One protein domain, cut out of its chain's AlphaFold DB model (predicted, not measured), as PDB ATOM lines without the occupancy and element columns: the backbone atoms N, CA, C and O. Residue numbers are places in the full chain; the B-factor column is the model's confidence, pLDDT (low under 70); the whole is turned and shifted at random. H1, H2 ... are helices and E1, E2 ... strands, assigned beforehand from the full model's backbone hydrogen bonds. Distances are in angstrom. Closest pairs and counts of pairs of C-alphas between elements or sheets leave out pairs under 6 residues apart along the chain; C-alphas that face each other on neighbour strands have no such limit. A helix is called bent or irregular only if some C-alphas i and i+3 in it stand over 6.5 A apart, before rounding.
ATOM      1  N   VAL A   4       7.945  -7.216   9.990       94.69
ATOM      2  CA  VAL A   4       8.095  -6.176   8.966       94.69
ATOM      3  C   VAL A   4       6.713  -5.712   8.526       94.69
ATOM      4  O   VAL A   4       5.877  -6.538   8.169       94.69
ATOM      5  N   LEU A   5       6.503  -4.395   8.512       93.88
ATOM      6  CA  LEU A   5       5.294  -3.750   8.002       93.88
ATOM      7  C   LEU A   5       5.589  -3.084   6.659       93.88
ATOM      8  O   LEU A   5       6.636  -2.455   6.488       93.88
ATOM      9  N   LYS A   6       4.680  -3.221   5.698       92.00
ATOM     10  CA  LYS A   6       4.757  -2.547   4.398       92.00
ATOM     11  C   LYS A   6       3.388  -2.022   4.004       92.00
ATOM     12  O   LYS A   6       2.377  -2.614   4.362       92.00
ATOM     13  N   LYS A   7       3.349  -0.947   3.218       87.75
ATOM     14  CA  LYS A   7       2.122  -0.559   2.519       87.75
ATOM     15  C   LYS A   7       1.696  -1.721   1.628       87.75
ATOM     16  O   LYS A   7       2.519  -2.241   0.873       87.75
ATOM     17  N   SER A   8       0.436  -2.133   1.726       84.75
ATOM     18  CA  SER A   8      -0.071  -3.162   0.832       84.75
ATOM     19  C   SER A   8      -0.111  -2.624  -0.596       84.75
ATOM     20  O   SER A   8      -0.364  -1.435  -0.819       84.75
ATOM     21  N   ASN A   9       0.135  -3.493  -1.575       75.69
ATOM     22  CA  ASN A   9       0.073  -3.141  -2.999       75.69
ATOM     23  C   ASN A   9      -1.202  -3.651  -3.689       75.69
ATOM     24  O   ASN A   9      -1.522  -3.185  -4.777       75.69
ATOM     25  N   GLY A  10      -1.952  -4.561  -3.056       63.75
ATOM     26  CA  GLY A  10      -3.209  -5.088  -3.597       63.75
ATOM     27  C   GLY A  10      -4.385  -4.157  -3.318       63.75
ATOM     28  O   GLY A  10      -4.490  -3.629  -2.209       63.75
ATOM     29  N   THR A  11      -5.264  -3.954  -4.298       58.88
ATOM     30  CA  THR A  11      -6.533  -3.219  -4.134       58.88
ATOM     31  C   THR A  11      -7.498  -3.918  -3.179       58.88
ATOM     32  O   THR A  11      -8.353  -3.258  -2.604       58.88
ATOM     33  N   ASP A  12      -7.304  -5.220  -2.968       61.09
ATOM     34  CA  ASP A  12      -8.260  -6.088  -2.276       61.09
ATOM     35  C   ASP A  12      -7.869  -6.357  -0.818       61.09
ATOM     36  O   ASP A  12      -8.577  -7.067  -0.116       61.09
ATOM     37  N   ASN A  13      -6.737  -5.815  -0.345       66.81
ATOM     38  CA  ASN A  13      -6.361  -5.932   1.062       66.81
ATOM     39  C   ASN A  13      -7.106  -4.859   1.877       66.81
ATOM     40  O   ASN A  13      -6.746  -3.675   1.759       66.81
ATOM     41  N   PRO A  14      -8.083  -5.250   2.723       71.19
ATOM     42  CA  PRO A  14      -8.907  -4.312   3.473       71.19
ATOM     43  C   PRO A  14      -8.117  -3.551   4.539       71.19
ATOM     44  O   PRO A  14      -8.620  -2.563   5.043       71.19
ATOM     45  N   HIS A  15      -6.883  -3.946   4.864       74.50
ATOM     46  CA  HIS A  15      -6.096  -3.349   5.949       74.50
ATOM     47  C   HIS A  15      -5.135  -2.239   5.526       74.50
ATOM     48  O   HIS A  15      -4.550  -1.580   6.381       74.50
ATOM     49  N   ALA A  16      -4.890  -2.062   4.223       83.00
ATOM     50  CA  ALA A  16      -3.843  -1.188   3.664       83.00
ATOM     51  C   ALA A  16      -2.384  -1.489   4.089       83.00
ATOM     52  O   ALA A  16      -1.459  -0.940   3.483       83.00
ATOM     53  N   VAL A  17      -2.160  -2.383   5.056       88.38
ATOM     54  CA  VAL A  17      -0.857  -2.777   5.607       88.38
ATOM     55  C   VAL A  17      -0.620  -4.272   5.360       88.38
ATOM     56  O   VAL A  17      -1.519  -5.094   5.494       88.38
ATOM     57  N   GLU A  18       0.607  -4.629   4.997       91.25
ATOM     58  CA  GLU A  18       1.121  -5.998   4.989       91.25
ATOM     59  C   GLU A  18       2.082  -6.191   6.171       91.25
ATOM     60  O   GLU A  18       3.175  -5.625   6.194       91.25
ATOM     61  N   LEU A  19       1.680  -7.020   7.126       93.50
ATOM     62  CA  LEU A  19       2.483  -7.623   8.180       93.50
ATOM     63  C   LEU A  19       3.126  -8.932   7.698       93.50
ATOM     64  O   LEU A  19       2.450  -9.857   7.248       93.50
ATOM     65  N   LYS A  20       4.455  -9.016   7.806       93.19
ATOM     66  CA  LYS A  20       5.234 -10.229   7.522       93.19
ATOM     67  C   LYS A  20       6.056 -10.633   8.733       93.19
ATOM     68  O   LYS A  20       6.764  -9.810   9.319       93.19
ATOM     69  N   MET A  21       5.988 -11.916   9.060       94.62
ATOM     70  CA  MET A  21       6.687 -12.548  10.175       94.62
ATOM     71  C   MET A  21       7.253 -13.899   9.730       94.62
ATOM     72  O   MET A  21       7.123 -14.279   8.564       94.62
ATOM     73  N   LYS A  22       7.946 -14.596  10.632       94.50
ATOM     74  CA  LYS A  22       8.342 -15.983  10.378       94.50
ATOM     75  C   LYS A  22       7.125 -16.924  10.502       94.50
ATOM     76  O   LYS A  22       6.209 -16.558  11.239       94.50
ATOM     77  N   PRO A  23       7.143 -18.113   9.868       92.75
ATOM     78  CA  PRO A  23       5.989 -19.018   9.823       92.75
ATOM     79  C   PRO A  23       5.441 -19.434  11.191       92.75
ATOM     80  O   PRO A  23       4.245 -19.644  11.342       92.75
ATOM     81  N   GLU A  24       6.283 -19.508  12.227       92.38
ATOM     82  CA  GLU A  24       5.808 -19.828  13.578       92.38
ATOM     83  C   GLU A  24       4.829 -18.784  14.158       92.38
ATOM     84  O   GLU A  24       4.154 -19.071  15.138       92.38
ATOM     85  N   PHE A  25       4.725 -17.595  13.549       95.25
ATOM     86  CA  PHE A  25       3.790 -16.528  13.922       95.25
ATOM     87  C   PHE A  25       2.577 -16.423  12.985       95.25
ATOM     88  O   PHE A  25       1.809 -15.468  13.101       95.25
ATOM     89  N   ASP A  26       2.372 -17.381  12.078       94.62
ATOM     90  CA  ASP A  26       1.207 -17.400  11.183       94.62
ATOM     91  C   ASP A  26      -0.145 -17.323  11.933       94.62
ATOM     92  O   ASP A  26      -1.010 -16.572  11.471       94.62
ATOM     93  N   PRO A  27      -0.340 -17.964  13.113       96.19
ATOM     94  CA  PRO A  27      -1.512 -17.737  13.970       96.19
ATOM     95  C   PRO A  27      -1.768 -16.268  14.298       96.19
ATOM     96  O   PRO A  27      -2.875 -15.764  14.121       96.19
ATOM     97  N   LEU A  28      -0.727 -15.553  14.727       96.88
ATOM     98  CA  LEU A  28      -0.813 -14.149  15.117       96.88
ATOM     99  C   LEU A  28      -1.119 -13.251  13.917       96.88
ATOM    100  O   LEU A  28      -1.979 -12.375  14.004       96.88
ATOM    101  N   VAL A  29      -0.432 -13.468  12.793       95.31
ATOM    102  CA  VAL A  29      -0.650 -12.677  11.574       95.31
ATOM    103  C   VAL A  29      -2.074 -12.879  11.055       95.31
ATOM    104  O   VAL A  29      -2.764 -11.900  10.778       95.31
ATOM    105  N   ALA A  30      -2.534 -14.130  10.971       95.00
ATOM    106  CA  ALA A  30      -3.886 -14.446  10.524       95.00
ATOM    107  C   ALA A  30      -4.951 -13.884  11.474       95.00
ATOM    108  O   ALA A  30      -5.943 -13.323  11.009       95.00
ATOM    109  N   ALA A  31      -4.735 -13.967  12.792       96.44
ATOM    110  CA  ALA A  31      -5.646 -13.405  13.783       96.44
ATOM    111  C   ALA A  31      -5.774 -11.881  13.639       96.44
ATOM    112  O   ALA A  31      -6.888 -11.367  13.591       96.44
ATOM    113  N   ILE A  32      -4.656 -11.155  13.490       95.44
ATOM    114  CA  ILE A  32      -4.666  -9.698  13.261       95.44
ATOM    115  C   ILE A  32      -5.408  -9.350  11.965       95.44
ATOM    116  O   ILE A  32      -6.197  -8.410  11.941       95.44
ATOM    117  N   TYR A  33      -5.186 -10.109  10.890       93.00
ATOM    118  CA  TYR A  33      -5.851  -9.876   9.604       93.00
ATOM    119  C   TYR A  33      -7.333 -10.245   9.584       93.00
ATOM    120  O   TYR A  33      -8.051  -9.782   8.700       93.00
ATOM    121  N   THR A  34      -7.788 -11.063  10.530       93.06
ATOM    122  CA  THR A  34      -9.203 -11.428  10.669       93.06
ATOM    123  C   THR A  34     -10.026 -10.273  11.245       93.06
ATOM    124  O   THR A  34     -11.226 -10.201  11.006       93.06
ATOM    125  N   ILE A  35      -9.401  -9.358  11.990       92.69
ATOM    126  CA  ILE A  35     -10.086  -8.216  12.602       92.69
ATOM    127  C   ILE A  35     -10.407  -7.192  11.520       92.69
ATOM    128  O   ILE A  35      -9.495  -6.609  10.948       92.69
ATOM    129  N   ASP A  36     -11.680  -6.909  11.264       89.50
ATOM    130  CA  ASP A  36     -12.032  -5.853  10.314       89.50
ATOM    131  C   ASP A  36     -11.399  -4.513  10.713       89.50
ATOM    132  O   ASP A  36     -11.384  -4.131  11.886       89.50
ATOM    133  N   TYR A  37     -10.889  -3.764   9.729       87.81
ATOM    134  CA  TYR A  37     -10.186  -2.507   9.999       87.81
ATOM    135  C   TYR A  37     -11.058  -1.500  10.769       87.81
ATOM    136  O   TYR A  37     -10.533  -0.693  11.536       87.81
ATOM    137  N   GLU A  38     -12.380  -1.555  10.580       89.62
ATOM    138  CA  GLU A  38     -13.370  -0.718  11.265       89.62
ATOM    139  C   GLU A  38     -13.418  -1.002  12.769       89.62
ATOM    140  O   GLU A  38     -13.600  -0.077  13.554       89.62
ATOM    141  N   LEU A  39     -13.167  -2.251  13.169       92.56
ATOM    142  CA  LEU A  39     -13.161  -2.705  14.562       92.56
ATOM    143  C   LEU A  39     -11.791  -2.565  15.224       92.56
ATOM    144  O   LEU A  39     -11.655  -2.753  16.430       92.56
ATOM    145  N   PHE A  40     -10.755  -2.230  14.459       93.94
ATOM    146  CA  PHE A  40      -9.393  -2.170  14.975       93.94
ATOM    147  C   PHE A  40      -9.207  -1.158  16.129       93.94
ATOM    148  O   PHE A  40      -8.507  -1.493  17.088       93.94
ATOM    149  N   PRO A  41      -9.842   0.037  16.130       95.69
ATOM    150  CA  PRO A  41      -9.836   0.920  17.299       95.69
ATOM    151  C   PRO A  41     -10.446   0.277  18.553       95.69
ATOM    152  O   PRO A  41      -9.870   0.381  19.635       95.69
ATOM    153  N   GLU A  42     -11.583  -0.411  18.418       96.06
ATOM    154  CA  GLU A  42     -12.258  -1.105  19.522       96.06
ATOM    155  C   GLU A  42     -11.403  -2.258  20.056       96.06
ATOM    156  O   GLU A  42     -11.186  -2.378  21.261       96.06
ATOM    157  N   PHE A  43     -10.817  -3.042  19.154       96.88
ATOM    158  CA  PHE A  43      -9.866  -4.087  19.504       96.88
ATOM    159  C   PHE A  43      -8.691  -3.542  20.331       96.88
ATOM    160  O   PHE A  43      -8.373  -4.102  21.380       96.88
ATOM    161  N   ILE A  44      -8.083  -2.418  19.921       97.75
ATOM    162  CA  ILE A  44      -7.004  -1.772  20.688       97.75
ATOM    163  C   ILE A  44      -7.483  -1.377  22.090       97.75
ATOM    164  O   ILE A  44      -6.757  -1.561  23.071       97.75
ATOM    165  N   MET A  45      -8.702  -0.845  22.199       97.25
ATOM    166  CA  MET A  45      -9.290  -0.472  23.485       97.25
ATOM    167  C   MET A  45      -9.423  -1.670  24.426       97.25
ATOM    168  O   MET A  45      -9.089  -1.536  25.605       97.25
ATOM    169  N   VAL A  46      -9.845  -2.831  23.928       95.62
ATOM    170  CA  VAL A  46      -9.975  -4.045  24.749       95.62
ATOM    171  C   VAL A  46      -8.617  -4.593  25.166       95.62
ATOM    172  O   VAL A  46      -8.381  -4.811  26.355       95.62
ATOM    173  N   ILE A  47      -7.666  -4.739  24.237       94.56
ATOM    174  CA  ILE A  47      -6.343  -5.274  24.600       94.56
ATOM    175  C   ILE A  47      -5.585  -4.348  25.563       94.56
ATOM    176  O   ILE A  47      -4.779  -4.814  26.368       94.56
ATOM    177  N   SER A  48      -5.859  -3.037  25.528       94.38
ATOM    178  CA  SER A  48      -5.266  -2.077  26.467       94.38
ATOM    179  C   SER A  48      -5.714  -2.301  27.919       94.38
ATOM    180  O   SER A  48      -5.021  -1.885  28.849       94.38
ATOM    181  N   GLN A  49      -6.831  -3.006  28.108       94.06
ATOM    182  CA  GLN A  49      -7.412  -3.364  29.401       94.06
ATOM    183  C   GLN A  49      -7.059  -4.799  29.829       94.06
ATOM    184  O   GLN A  49      -7.549  -5.259  30.855       94.06
ATOM    185  N   SER A  50      -6.189  -5.500  29.083       92.75
ATOM    186  CA  SER A  50      -5.903  -6.933  29.270       92.75
ATOM    187  C   SER A  50      -7.165  -7.815  29.191       92.75
ATOM    188  O   SER A  50      -7.222  -8.867  29.827       92.75
ATOM    189  N   GLU A  51      -8.190  -7.400  28.447       95.44
ATOM    190  CA  GLU A  51      -9.451  -8.138  28.347       95.44
ATOM    191  C   GLU A  51      -9.428  -9.173  27.211       95.44
ATOM    192  O   GLU A  51      -8.804  -8.986  26.165       95.44
ATOM    193  N   ASN A  52     -10.141 -10.283  27.416       95.00
ATOM    194  CA  ASN A  52     -10.312 -11.314  26.396       95.00
ATOM    195  C   ASN A  52     -11.142 -10.774  25.222       95.00
ATOM    196  O   ASN A  52     -12.204 -10.191  25.422       95.00
ATOM    197  N   TRP A  53     -10.704 -11.048  23.993       95.62
ATOM    198  CA  TRP A  53     -11.403 -10.638  22.772       95.62
ATOM    199  C   TRP A  53     -11.592 -11.817  21.818       95.62
ATOM    200  O   TRP A  53     -10.798 -12.760  21.807       95.62
ATOM    201  N   GLY A  54     -12.643 -11.774  21.006       94.00
ATOM    202  CA  GLY A  54     -12.872 -12.734  19.932       94.00
ATOM    203  C   GLY A  54     -13.637 -12.086  18.787       94.00
ATOM    204  O   GLY A  54     -14.605 -11.366  19.021       94.00
ATOM    205  N   PHE A  55     -13.197 -12.332  17.558       93.50
ATOM    206  CA  PHE A  55     -13.880 -11.874  16.355       93.50
ATOM    207  C   PHE A  55     -13.702 -12.897  15.241       93.50
ATOM    208  O   PHE A  55     -12.571 -13.250  14.901       93.50
ATOM    209  N   SER A  56     -14.821 -13.345  14.660       93.50
ATOM    210  CA  SER A  56     -14.827 -14.428  13.673       93.50
ATOM    211  C   SER A  56     -14.031 -15.635  14.211       93.50
ATOM    212  O   SER A  56     -14.247 -16.055  15.349       93.50
ATOM    213  N   ASP A  57     -13.069 -16.129  13.443       94.06
ATOM    214  CA  ASP A  57     -12.255 -17.300  13.770       94.06
ATOM    215  C   ASP A  57     -11.023 -16.977  14.643       94.06
ATOM    216  O   ASP A  57     -10.194 -17.856  14.887       94.06
ATOM    217  N   ALA A  58     -10.860 -15.725  15.092       96.25
ATOM    218  CA  ALA A  58      -9.718 -15.263  15.882       96.25
ATOM    219  C   ALA A  58     -10.096 -15.005  17.348       96.25
ATOM    220  O   ALA A  58     -11.055 -14.289  17.643       96.25
ATOM    221  N   ASN A  59      -9.306 -15.532  18.286       96.12
ATOM    222  CA  ASN A  59      -9.467 -15.297  19.720       96.12
ATOM    223  C   ASN A  59      -8.151 -14.850  20.358       96.12
ATOM    224  O   ASN A  59      -7.088 -15.399  20.082       96.12
ATOM    225  N   PHE A  60      -8.257 -13.894  21.276       97.19
ATOM    226  CA  PHE A  60      -7.164 -13.361  22.077       97.19
ATOM    227  C   PHE A  60      -7.532 -13.555  23.545       97.19
ATOM    228  O   PHE A  60      -8.577 -13.083  24.008       97.19
ATOM    229  N   ARG A  61      -6.709 -14.306  24.273       96.31
ATOM    230  CA  ARG A  61      -6.936 -14.637  25.678       96.31
ATOM    231  C   ARG A  61      -5.755 -14.173  26.516       96.31
ATOM    232  O   ARG A  61      -4.630 -14.620  26.312       96.31
ATOM    233  N   PHE A  62      -6.010 -13.245  27.428       96.00
ATOM    234  CA  PHE A  62      -5.001 -12.642  28.290       96.00
ATOM    235  C   PHE A  62      -4.944 -13.401  29.605       96.00
ATOM    236  O   PHE A  62      -5.984 -13.676  30.201       96.00
ATOM    237  N   PHE A  63      -3.737 -13.682  30.100       94.31
ATOM    238  CA  PHE A  63      -3.565 -14.426  31.350       94.31
ATOM    239  C   PHE A  63      -4.410 -13.863  32.505       94.31
ATOM    240  O   PHE A  63      -5.024 -14.621  33.254       94.31
ATOM    241  N   GLU A  64      -4.456 -12.535  32.645       90.81
ATOM    242  CA  GLU A  64      -5.170 -11.841  33.725       90.81
ATOM    243  C   GLU A  64      -6.694 -12.004  33.641       90.81
ATOM    244  O   GLU A  64      -7.356 -12.044  34.677       90.81
ATOM    245  N   ALA A  65      -7.237 -12.147  32.431       94.69
ATOM    246  CA  ALA A  65      -8.670 -12.262  32.172       94.69
ATOM    247  C   ALA A  65      -9.165 -13.713  32.058       94.69
ATOM    248  O   ALA A  65     -10.368 -13.938  31.961       94.69
ATOM    249  N   MET A  66      -8.264 -14.698  32.059       94.12
ATOM    250  CA  MET A  66      -8.627 -16.115  31.990       94.12
ATOM    251  C   MET A  66      -8.888 -16.712  33.370       94.12
ATOM    252  O   MET A  66      -8.130 -16.463  34.316       94.12
ATOM    253  N   ASP A  67      -9.884 -17.588  33.472       92.69
ATOM    254  CA  ASP A  67     -10.084 -18.428  34.650       92.69
ATOM    255  C   ASP A  67      -9.102 -19.623  34.700       92.69
ATOM    256  O   ASP A  67      -8.295 -19.860  33.797       92.69
ATOM    257  N   MET A  68      -9.124 -20.380  35.801       89.00
ATOM    258  CA  MET A  68      -8.199 -21.505  36.002       89.00
ATOM    259  C   MET A  68      -8.426 -22.661  35.013       89.00
ATOM    260  O   MET A  68      -7.470 -23.343  34.636       89.00
ATOM    261  N   ASN A  69      -9.668 -22.885  34.577       89.75
ATOM    262  CA  ASN A  69      -9.995 -23.936  33.615       89.75
ATOM    263  C   ASN A  69      -9.480 -23.559  32.224       89.75
ATOM    264  O   ASN A  69      -8.872 -24.388  31.547       89.75
ATOM    265  N   GLU A  70      -9.653 -22.299  31.829       90.19
ATOM    266  CA  GLU A  70      -9.123 -21.760  30.579       90.19
ATOM    267  C   GLU A  70      -7.591 -21.853  30.539       90.19
ATOM    268  O   GLU A  70      -7.023 -22.290  29.539       90.19
ATOM    269  N   ARG A  71      -6.900 -21.522  31.639       90.19
ATOM    270  CA  ARG A  71      -5.430 -21.639  31.716       90.19
ATOM    271  C   ARG A  71      -4.958 -23.094  31.638       90.19
ATOM    272  O   ARG A  71      -3.968 -23.386  30.972       90.19
ATOM    273  N   THR A  72      -5.708 -24.016  32.239       86.75
ATOM    274  CA  THR A  72      -5.418 -25.458  32.164       86.75
ATOM    275  C   THR A  72      -5.577 -25.987  30.733       86.75
ATOM    276  O   THR A  72      -4.821 -26.859  30.299       86.75
ATOM    277  N   ALA A  73      -6.520 -25.445  29.957       85.88
ATOM    278  CA  ALA A  73      -6.665 -25.794  28.545       85.88
ATOM    279  C   ALA A  73      -5.429 -25.388  27.719       85.88
ATOM    280  O   ALA A  73      -5.019 -26.141  26.834       85.88
ATOM    281  N   VAL A  74      -4.779 -24.263  28.051       88.44
ATOM    282  CA  VAL A  74      -3.516 -23.842  27.414       88.44
ATOM    283  C   VAL A  74      -2.389 -24.836  27.692       88.44
ATOM    284  O   VAL A  74      -1.646 -25.184  26.772       88.44
ATOM    285  N   HIS A  75      -2.301 -25.371  28.915       85.88
ATOM    286  CA  HIS A  75      -1.333 -26.425  29.240       85.88
ATOM    287  C   HIS A  75      -1.504 -27.663  28.351       85.88
ATOM    288  O   HIS A  75      -0.518 -28.255  27.912       85.88
ATOM    289  N   GLY A  76      -2.748 -28.035  28.039       80.31
ATOM    290  CA  GLY A  76      -3.045 -29.127  27.110       80.31
ATOM    291  C   GLY A  76      -2.510 -28.910  25.688       80.31
ATOM    292  O   GLY A  76      -2.270 -29.891  24.989       80.31
ATOM    293  N   PHE A  77      -2.295 -27.656  25.274       81.12
ATOM    294  CA  PHE A  77      -1.777 -27.299  23.951       81.12
ATOM    295  C   PHE A  77      -0.245 -27.150  23.935       81.12
ATOM    296  O   PHE A  77       0.422 -27.737  23.088       81.12
ATOM    297  N   GLU A  78       0.326 -26.410  24.887       81.81
ATOM    298  CA  GLU A  78       1.762 -26.066  24.898       81.81
ATOM    299  C   GLU A  78       2.632 -27.061  25.675       81.81
ATOM    300  O   GLU A  78       3.861 -27.009  25.608       81.81
ATOM    301  N   GLY A  79       2.020 -27.939  26.475       85.94
ATOM    302  CA  GLY A  79       2.740 -28.803  27.414       85.94
ATOM    303  C   GLY A  79       3.385 -28.039  28.578       85.94
ATOM    304  O   GLY A  79       4.264 -28.578  29.253       85.94
ATOM    305  N   ARG A  80       2.976 -26.783  28.801       89.56
ATOM    306  CA  ARG A  80       3.380 -25.950  29.938       89.56
ATOM    307  C   ARG A  80       2.263 -25.008  30.363       89.56
ATOM    308  O   ARG A  80       1.424 -24.620  29.558       89.56
ATOM    309  N   GLU A  81       2.319 -24.576  31.615       88.25
ATOM    310  CA  GLU A  81       1.438 -23.527  32.119       88.25
ATOM    311  C   GLU A  81       1.693 -22.195  31.399       88.25
ATOM    312  O   GLU A  81       2.835 -21.832  31.071       88.25
ATOM    313  N   MET A  82       0.606 -21.460  31.178       93.00
ATOM    314  CA  MET A  82       0.653 -20.082  30.707       93.00
ATOM    315  C   MET A  82       1.262 -19.199  31.799       93.00
ATOM    316  O   MET A  82       0.912 -19.309  32.977       93.00
ATOM    317  N   ARG A  83       2.198 -18.330  31.428       92.38
ATOM    318  CA  ARG A  83       2.871 -17.421  32.357       92.38
ATOM    319  C   ARG A  83       2.078 -16.119  32.497       92.38
ATOM    320  O   ARG A  83       1.390 -15.715  31.555       92.38
ATOM    321  N   PRO A  84       2.202 -15.426  33.645       91.69
ATOM    322  CA  PRO A  84       1.782 -14.036  33.742       91.69
ATOM    323  C   PRO A  84       2.382 -13.214  32.598       91.69
ATOM    324  O   PRO A  84       3.530 -13.448  32.218       91.69
ATOM    325  N   SER A  85       1.600 -12.276  32.065       91.38
ATOM    326  CA  SER A  85       1.971 -11.430  30.921       91.38
ATOM    327  C   SER A  85       2.084 -12.149  29.573       91.38
ATOM    328  O   SER A  85       2.634 -11.582  28.632       91.38
ATOM    329  N   GLU A  86       1.535 -13.358  29.431       94.56
ATOM    330  CA  GLU A  86       1.344 -13.990  28.124       94.56
ATOM    331  C   GLU A  86      -0.068 -13.751  27.571       94.56
ATOM    332  O   GLU A  86      -1.031 -13.496  28.304       94.56
ATOM    333  N   ILE A  87      -0.178 -13.872  26.252       95.88
ATOM    334  CA  ILE A  87      -1.434 -13.885  25.510       95.88
ATOM    335  C   ILE A  87      -1.484 -15.174  24.705       95.88
ATOM    336  O   ILE A  87      -0.554 -15.490  23.961       95.88
ATOM    337  N   PHE A  88      -2.586 -15.896  24.850       96.25
ATOM    338  CA  PHE A  88      -2.923 -17.064  24.060       96.25
ATOM    339  C   PHE A  88      -3.803 -16.636  22.891       96.25
ATOM    340  O   PHE A  88      -4.911 -16.133  23.082       96.25
ATOM    341  N   ILE A  89      -3.274 -16.782  21.682       96.44
ATOM    342  CA  ILE A  89      -3.906 -16.312  20.454       96.44
ATOM    343  C   ILE A  89      -4.219 -17.524  19.601       96.44
ATOM    344  O   ILE A  89      -3.297 -18.236  19.203       96.44
ATOM    345  N   SER A  90      -5.498 -17.747  19.313       95.19
ATOM    346  CA  SER A  90      -5.947 -18.817  18.426       95.19
ATOM    347  C   SER A  90      -6.597 -18.260  17.173       95.19
ATOM    348  O   SER A  90      -7.340 -17.281  17.214       95.19
ATOM    349  N   GLN A  91      -6.312 -18.917  16.057       96.06
ATOM    350  CA  GLN A  91      -6.958 -18.702  14.778       96.06
ATOM    351  C   GLN A  91      -7.277 -20.075  14.176       96.06
ATOM    352  O   GLN A  91      -6.415 -20.952  14.134       96.06
ATOM    353  N   GLU A  92      -8.521 -20.292  13.750       94.56
ATOM    354  CA  GLU A  92      -9.016 -21.633  13.385       94.56
ATOM    355  C   GLU A  92      -8.193 -22.345  12.294       94.56
ATOM    356  O   GLU A  92      -8.014 -23.561  12.340       94.56
ATOM    357  N   GLN A  93      -7.666 -21.602  11.322       93.88
ATOM    358  CA  GLN A  93      -7.001 -22.138  10.132       93.88
ATOM    359  C   GLN A  93      -5.485 -22.280  10.291       93.88
ATOM    360  O   GLN A  93      -4.889 -23.188   9.711       93.88
ATOM    361  N   THR A  94      -4.846 -21.378  11.030       95.12
ATOM    362  CA  THR A  94      -3.385 -21.324  11.168       95.12
ATOM    363  C   THR A  94      -2.897 -21.831  12.518       95.12
ATOM    364  O   THR A  94      -1.706 -22.107  12.661       95.12
ATOM    365  N   GLY A  95      -3.802 -22.049  13.476       93.94
ATOM    366  CA  GLY A  95      -3.521 -22.675  14.761       93.94
ATOM    367  C   GLY A  95      -3.397 -21.666  15.896       93.94
ATOM    368  O   GLY A  95      -4.093 -20.654  15.942       93.94
ATOM    369  N   THR A  96      -2.520 -21.958  16.849       94.31
ATOM    370  CA  THR A  96      -2.460 -21.232  18.120       94.31
ATOM    371  C   THR A  96      -1.032 -20.849  18.463       94.31
ATOM    372  O   THR A  96      -0.094 -21.554  18.094       94.31
ATOM    373  N   ILE A  97      -0.866 -19.740  19.178       94.81
ATOM    374  CA  ILE A  97       0.436 -19.263  19.640       94.81
ATOM    375  C   ILE A  97       0.329 -18.594  21.011       94.81
ATOM    376  O   ILE A  97      -0.631 -17.872  21.294       94.81
ATOM    377  N   LEU A  98       1.349 -18.797  21.845       94.94
ATOM    378  CA  LEU A  98       1.611 -17.975  23.024       94.94
ATOM    379  C   LEU A  98       2.646 -16.895  22.715       94.94
ATOM    380  O   LEU A  98       3.738 -17.185  22.223       94.94
ATOM    381  N   VAL A  99       2.327 -15.653  23.065       95.25
ATOM    382  CA  VAL A  99       3.242 -14.513  22.929       95.25
ATOM    383  C   VAL A  99       3.277 -13.679  24.201       95.25
ATOM    384  O   VAL A  99       2.304 -13.617  24.946       95.25
ATOM    385  N   GLU A 100       4.401 -13.011  24.440       95.62
ATOM    386  CA  GLU A 100       4.518 -12.022  25.512       95.62
ATOM    387  C   GLU A 100       3.638 -10.804  25.192       95.62
ATOM    388  O   GLU A 100       3.722 -10.229  24.101       95.62
ATOM    389  N   GLN A 101       2.834 -10.365  26.158       95.19
ATOM    390  CA  GLN A 101       1.901  -9.246  26.022       95.19
ATOM    391  C   GLN A 101       2.610  -7.952  25.619       95.19
ATOM    392  O   GLN A 101       2.081  -7.176  24.829       95.19
ATOM    393  N   VAL A 102       3.836  -7.730  26.102       94.56
ATOM    394  CA  VAL A 102       4.646  -6.568  25.710       94.56
ATOM    395  C   VAL A 102       4.981  -6.603  24.218       94.56
ATOM    396  O   VAL A 102       4.818  -5.594  23.532       94.56
ATOM    397  N   GLU A 103       5.423  -7.751  23.699       95.56
ATOM    398  CA  GLU A 103       5.774  -7.892  22.281       95.56
ATOM    399  C   GLU A 103       4.532  -7.784  21.387       95.56
ATOM    400  O   GLU A 103       4.580  -7.163  20.324       95.56
ATOM    401  N   PHE A 104       3.406  -8.341  21.837       96.88
ATOM    402  CA  PHE A 104       2.119  -8.213  21.163       96.88
ATOM    403  C   PHE A 104       1.634  -6.761  21.108       96.88
ATOM    404  O   PHE A 104       1.300  -6.270  20.032       96.88
ATOM    405  N   ASN A 105       1.654  -6.043  22.233       96.50
ATOM    406  CA  ASN A 105       1.226  -4.644  22.287       96.50
ATOM    407  C   ASN A 105       2.089  -3.756  21.378       96.50
ATOM    408  O   ASN A 105       1.551  -2.916  20.659       96.50
ATOM    409  N   GLN A 106       3.408  -3.980  21.345       96.44
ATOM    410  CA  GLN A 106       4.320  -3.288  20.422       96.44
ATOM    411  C   GLN A 106       3.986  -3.566  18.953       96.44
ATOM    412  O   GLN A 106       4.033  -2.658  18.121       96.44
ATOM    413  N   LEU A 107       3.644  -4.812  18.618       97.06
ATOM    414  CA  LEU A 107       3.220  -5.172  17.268       97.06
ATOM    415  C   LEU A 107       1.908  -4.476  16.891       97.06
ATOM    416  O   LEU A 107       1.838  -3.884  15.814       97.06
ATOM    417  N   VAL A 108       0.889  -4.537  17.755       96.94
ATOM    418  CA  VAL A 108      -0.417  -3.917  17.492       96.94
ATOM    419  C   VAL A 108      -0.281  -2.403  17.355       96.94
ATOM    420  O   VAL A 108      -0.841  -1.828  16.423       96.94
ATOM    421  N   GLU A 109       0.517  -1.759  18.210       97.38
ATOM    422  CA  GLU A 109       0.806  -0.328  18.110       97.38
ATOM    423  C   GLU A 109       1.454   0.023  16.762       97.38
ATOM    424  O   GLU A 109       0.984   0.920  16.057       97.38
ATOM    425  N   ALA A 110       2.507  -0.704  16.371       96.94
ATOM    426  CA  ALA A 110       3.199  -0.474  15.108       96.94
ATOM    427  C   ALA A 110       2.277  -0.707  13.900       96.94
ATOM    428  O   ALA A 110       2.299   0.067  12.940       96.94
ATOM    429  N   TYR A 111       1.450  -1.753  13.951       96.12
ATOM    430  CA  TYR A 111       0.496  -2.083  12.897       96.12
ATOM    431  C   TYR A 111      -0.579  -1.002  12.748       96.12
ATOM    432  O   TYR A 111      -0.788  -0.493  11.649       96.12
ATOM    433  N   ALA A 112      -1.193  -0.571  13.850       95.25
ATOM    434  CA  ALA A 112      -2.190   0.496  13.865       95.25
ATOM    435  C   ALA A 112      -1.620   1.848  13.402       95.25
ATOM    436  O   ALA A 112      -2.270   2.584  12.656       95.25
ATOM    437  N   GLN A 113      -0.377   2.161  13.779       95.38
ATOM    438  CA  GLN A 113       0.318   3.351  13.294       95.38
ATOM    439  C   GLN A 113       0.533   3.301  11.772       95.38
ATOM    440  O   GLN A 113       0.331   4.312  11.098       95.38
ATOM    441  N   ALA A 114       0.884   2.134  11.225       93.69
ATOM    442  CA  ALA A 114       0.995   1.933   9.781       93.69
ATOM    443  C   ALA A 114      -0.374   1.999   9.077       93.69
ATOM    444  O   ALA A 114      -0.470   2.539   7.973       93.69
ATOM    445  N   MET A 115      -1.448   1.513   9.711       91.75
ATOM    446  CA  MET A 115      -2.808   1.658   9.180       91.75
ATOM    447  C   MET A 115      -3.186   3.133   9.056       91.75
ATOM    448  O   MET A 115      -3.623   3.546   7.985       91.75
ATOM    449  N   LEU A 116      -2.953   3.948  10.092       92.00
ATOM    450  CA  LEU A 116      -3.186   5.401  10.044       92.00
ATOM    451  C   LEU A 116      -2.414   6.090   8.912       92.00
ATOM    452  O   LEU A 116      -2.916   7.040   8.316       92.00
ATOM    453  N   GLU A 117      -1.204   5.622   8.605       90.81
ATOM    454  CA  GLU A 117      -0.385   6.181   7.530       90.81
ATOM    455  C   GLU A 117      -0.923   5.818   6.135       90.81
ATOM    456  O   GLU A 117      -0.948   6.660   5.229       90.81
ATOM    457  N   PHE A 118      -1.358   4.568   5.940       87.19
ATOM    458  CA  PHE A 118      -1.651   4.028   4.608       87.19
ATOM    459  C   PHE A 118      -3.137   3.993   4.240       87.19
ATOM    460  O   PHE A 118      -3.454   4.059   3.050       87.19
ATOM    461  N   MET A 119      -4.045   3.915   5.213       81.06
ATOM    462  CA  MET A 119      -5.488   3.824   4.970       81.06
ATOM    463  C   MET A 119      -6.114   5.082   4.357       81.06
ATOM    464  O   MET A 119      -6.823   4.942   3.359       81.06
ATOM    465  N   PRO A 120      -5.832   6.313   4.838       71.69
ATOM    466  CA  PRO A 120      -6.408   7.528   4.249       71.69
ATOM    467  C   PRO A 120      -6.082   7.708   2.756       71.69
ATOM    468  O   PRO A 120      -6.736   8.473   2.056       71.69
ATOM    469  N   GLN A 121      -5.064   7.000   2.256       68.25
ATOM    470  CA  GLN A 121      -4.647   7.013   0.854       68.25
ATOM    471  C   GLN A 121      -5.417   6.006  -0.023       68.25
ATOM    472  O   GLN A 121      -5.287   6.049  -1.245       68.25
ATOM    473  N   ARG A 122      -6.146   5.059   0.583       64.44
ATOM    474  CA  ARG A 122      -6.771   3.902  -0.083       64.44
ATOM    475  C   ARG A 122      -8.293   3.894   0.003       64.44
ATOM    476  O   ARG A 122      -8.933   3.387  -0.914       64.44
ATOM    477  N   SER A 123      -8.871   4.438   1.065       63.03
ATOM    478  CA  SER A 123     -10.288   4.262   1.392       63.03
ATOM    479  C   SER A 123     -10.956   5.574   1.814       63.03
ATOM    480  O   SER A 123     -10.306   6.530   2.237       63.03
ATOM    481  N   ARG A 124     -12.291   5.622   1.703       63.69
ATOM    482  CA  ARG A 124     -13.136   6.664   2.316       63.69
ATOM    483  C   ARG A 124     -13.305   6.370   3.808       63.69
ATOM    484  O   ARG A 124     -14.413   6.108   4.260       63.69
ATOM    485  N   ILE A 125     -12.202   6.331   4.545       72.75
ATOM    486  CA  ILE A 125     -12.247   6.181   6.000       72.75
ATOM    487  C   ILE A 125     -12.952   7.407   6.579       72.75
ATOM    488  O   ILE A 125     -12.603   8.538   6.232       72.75
ATOM    489  N   ASP A 126     -13.943   7.187   7.441       80.25
ATOM    490  CA  ASP A 126     -14.587   8.285   8.152       80.25
ATOM    491  C   ASP A 126     -13.582   8.948   9.109       80.25
ATOM    492  O   ASP A 126     -12.743   8.306   9.743       80.25
ATOM    493  N   PHE A 127     -13.660  10.268   9.222       86.31
ATOM    494  CA  PHE A 127     -12.813  11.037  10.125       86.31
ATOM    495  C   PHE A 127     -12.976  10.581  11.588       86.31
ATOM    496  O   PHE A 127     -12.015  10.633  12.360       86.31
ATOM    497  N   SER A 128     -14.162  10.076  11.948       90.25
ATOM    498  CA  SER A 128     -14.456   9.463  13.250       90.25
ATOM    499  C   SER A 128     -13.510   8.301  13.583       90.25
ATOM    500  O   SER A 128     -12.865   8.333  14.631       90.25
ATOM    501  N   TRP A 129     -13.318   7.359  12.656       91.88
ATOM    502  CA  TRP A 129     -12.416   6.215  12.820       91.88
ATOM    503  C   TRP A 129     -10.978   6.656  13.110       91.88
ATOM    504  O   TRP A 129     -10.306   6.101  13.976       91.88
ATOM    505  N   THR A 130     -10.501   7.707  12.432       92.44
ATOM    506  CA  THR A 130      -9.144   8.240  12.660       92.44
ATOM    507  C   THR A 130      -8.999   8.779  14.084       92.44
ATOM    508  O   THR A 130      -7.986   8.537  14.744       92.44
ATOM    509  N   ILE A 131     -10.015   9.488  14.582       94.69
ATOM    510  CA  ILE A 131     -10.038   9.991  15.960       94.69
ATOM    511  C   ILE A 131     -10.051   8.829  16.958       94.69
ATOM    512  O   ILE A 131      -9.320   8.871  17.949       94.69
ATOM    513  N   GLU A 132     -10.876   7.813  16.723       95.88
ATOM    514  CA  GLU A 132     -10.993   6.640  17.595       95.88
ATOM    515  C   GLU A 132      -9.690   5.847  17.649       95.88
ATOM    516  O   GLU A 132      -9.198   5.560  18.739       95.88
ATOM    517  N   MET A 133      -9.067   5.599  16.497       95.62
ATOM    518  CA  MET A 133      -7.772   4.932  16.405       95.62
ATOM    519  C   MET A 133      -6.684   5.687  17.182       95.62
ATOM    520  O   MET A 133      -5.932   5.090  17.952       95.62
ATOM    521  N   LEU A 134      -6.606   7.016  17.031       96.69
ATOM    522  CA  LEU A 134      -5.638   7.841  17.763       96.69
ATOM    523  C   LEU A 134      -5.873   7.810  19.279       96.69
ATOM    524  O   LEU A 134      -4.908   7.753  20.045       96.69
ATOM    525  N   LYS A 135      -7.137   7.830  19.719       97.56
ATOM    526  CA  LYS A 135      -7.495   7.693  21.139       97.56
ATOM    527  C   LYS A 135      -7.087   6.325  21.683       97.56
ATOM    528  O   LYS A 135      -6.439   6.266  22.727       97.56
ATOM    529  N   ALA A 136      -7.413   5.253  20.966       97.88
ATOM    530  CA  ALA A 136      -7.085   3.891  21.366       97.88
ATOM    531  C   ALA A 136      -5.561   3.684  21.464       97.88
ATOM    532  O   ALA A 136      -5.062   3.180  22.469       97.88
ATOM    533  N   LEU A 137      -4.798   4.187  20.486       97.81
ATOM    534  CA  LEU A 137      -3.331   4.175  20.516       97.81
ATOM    535  C   LEU A 137      -2.745   4.943  21.705       97.81
ATOM    536  O   LEU A 137      -1.770   4.493  22.304       97.81
ATOM    537  N   ALA A 138      -3.312   6.099  22.056       97.62
ATOM    538  CA  ALA A 138      -2.855   6.861  23.216       97.62
ATOM    539  C   ALA A 138      -3.025   6.063  24.520       97.62
ATOM    540  O   ALA A 138      -2.125   6.062  25.361       97.62
ATOM    541  N   ILE A 139      -4.141   5.342  24.657       97.38
ATOM    542  CA  ILE A 139      -4.424   4.490  25.818       97.38
ATOM    543  C   ILE A 139      -3.477   3.285  25.850       97.38
ATOM    544  O   ILE A 139      -2.856   3.034  26.884       97.38
ATOM    545  N   LEU A 140      -3.276   2.599  24.719       96.81
ATOM    546  CA  LEU A 140      -2.337   1.477  24.624       96.81
ATOM    547  C   LEU A 140      -0.907   1.898  24.998       96.81
ATOM    548  O   LEU A 140      -0.261   1.245  25.816       96.81
ATOM    549  N   ARG A 141      -0.426   3.032  24.471       96.94
ATOM    550  CA  ARG A 141       0.900   3.582  24.804       96.94
ATOM    551  C   ARG A 141       1.031   3.914  26.285       96.94
ATOM    552  O   ARG A 141       2.057   3.611  26.890       96.94
ATOM    553  N   HIS A 142      -0.002   4.515  26.876       95.06
ATOM    554  CA  HIS A 142      -0.012   4.806  28.306       95.06
ATOM    555  C   HIS A 142       0.062   3.521  29.138       95.06
ATOM    556  O   HIS A 142       0.841   3.458  30.089       95.06
ATOM    557  N   ARG A 143      -0.676   2.471  28.754       90.25
ATOM    558  CA  ARG A 143      -0.601   1.153  29.398       90.25
ATOM    559  C   ARG A 143       0.795   0.548  29.283       90.25
ATOM    560  O   ARG A 143       1.318   0.080  30.281       90.25
ATOM    561  N   MET A 144       1.424   0.607  28.111       92.25
ATOM    562  CA  MET A 144       2.776   0.071  27.895       92.25
ATOM    563  C   MET A 144       3.867   0.787  28.708       92.25
ATOM    564  O   MET A 144       4.919   0.206  28.949       92.25
ATOM    565  N   GLN A 145       3.648   2.043  29.107       89.12
ATOM    566  CA  GLN A 145       4.600   2.824  29.907       89.12
ATOM    567  C   GLN A 145       4.426   2.643  31.421       89.12
ATOM    568  O   GLN A 145       5.364   2.915  32.165       89.12
ATOM    569  N   ASN A 146       3.234   2.238  31.870       82.38
ATOM    570  CA  ASN A 146       2.858   2.194  33.289       82.38
ATOM    571  C   ASN A 146       2.411   0.802  33.768       82.38
ATOM    572  O   ASN A 146       1.975   0.667  34.911       82.38
ATOM    573  N   GLY A 147       2.441  -0.194  32.883       63.97
ATOM    574  CA  GLY A 147       2.063  -1.581  33.144       63.97
ATOM    575  C   GLY A 147       3.242  -2.490  33.421       63.97
ATOM    576  O   GLY A 147       4.385  -2.122  33.071       63.97
TER     577      GLY A 147
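Overview. This is residues 4 to 147 of the 147 residues of an uncharacterized protein of Chitinophaga jiangningensis (UniProt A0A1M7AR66). A four-stranded antiparallel sheet, in the order E3, E4, E5, E6, has H1 crossing one face, with H2 over strand E3 on that same face, and H3 crossing the opposite face. From the end of E6 the long helix H4 runs away from the sheet and H5 folds back beside it, so that H2, H4 and H5 make an up-and-down bundle, while the small hairpin E1 and E2 packs on H4 farther along. The printed part has 144 residues, with five named helices and six named strands in the order E1, E2, H1, H2, E3, E4, H3, E5, E6, H4, H5; the class is mixed, helices and strands. The whole is compact, with a radius of gyration of the C-alphas of 15.2 A, and spans 45 by 32 by 24 A.

Arrangement. In the larger sheet, E3, residues 53 to 55, and E4, residues 58 to 62, form a hairpin, with N 53 and O 60 2.9 A apart, within hydrogen-bond range. E4 is also the antiparallel neighbour of E5, residues 86 to 91, with N 59 and O 90 at 2.8 A. E5 and E6, residues 95 to 100, form another hairpin, with N 87 and O 99 at 2.8 A; E3 and E6 are the edge strands. H1, residues 23 to 34, is on the sheet at a height of 7.5 A, over E4 and, only just, over E5 and E6 with 3 C-alphas each; it runs across the strands, at 75 degrees to E4 on the local plane. H2, residues 37 to 47, is on the same face at a height of 10.3 A and runs along E3, over it; their closest C-alphas are those of Val 46 and Trp 53, 7.0 A apart. H3, residues 68 to 78, is on the opposite face from H1 and H2 at a height of 10.1 A, at 65 degrees to E4 on the local plane; its closest C-alpha pair with E5 is that of Val 74 and Phe 88, 7.6 A. H4, residues 101 to 121, and H5, residues 127 to 146, form a helical hairpin and touch, closest at Glu 109 and Leu 137 with C-alphas 6.6 A apart, at a shallow tilt of 23 degrees, opposite ways. H2 touches H5, closest at the C-alphas of Pro 41 and Met 133, 4.6 A, at a shallow tilt of 25 degrees, the same way. H2 and H4 only just touch, with 3 pairs of C-alphas within 8 A, the closest being Ile 44 and Val 108 at 7.6 A; H4 does so with residues 105 to 112 alone. These three helices form a bundle that is up and down, each running against the one before it in the chain. E1, residues 4 to 7, and E2, residues 17 to 20, form a hairpin, with N 6 and O 18 at 2.9 A; the closest C-alphas of E2 and H4 are those of Val 17 and Met 115, 6.0 A. In H3 and H5 every O i to N i+4 pair is within hydrogen-bond range; in H1 it is 6 of 8, in H2 5 of 7 and in H4 15 of 17.

Along the chain. E1 begins at C-alpha 4, (8.095, -6.176, 8.966). E5 is 16.4 A long and E6 17.1 A. H4, the longest helix, measures 30.7 A from C-alpha 101 at (1.901, -9.246, 26.022) to C-alpha 121. H5 measures 29.3 A and ends at C-alpha 146, (2.858, 2.194, 33.289). H1 is irregular, with C-alphas 24 and 27 7.6 A apart; H2 is too, with C-alphas 38 and 41 7.2 A apart; H4 is so only just, with C-alphas 117 and 120 7.0 A apart.

Size, cuts and confidence. The C-alphas farthest apart are those of Gly 79 and Arg 124, 46.3 A. The printed part has no cut, and no link is long. The mean pLDDT of the printed part is 90.5; residues 10 to 13, 121 to 124 and 147 are under 70.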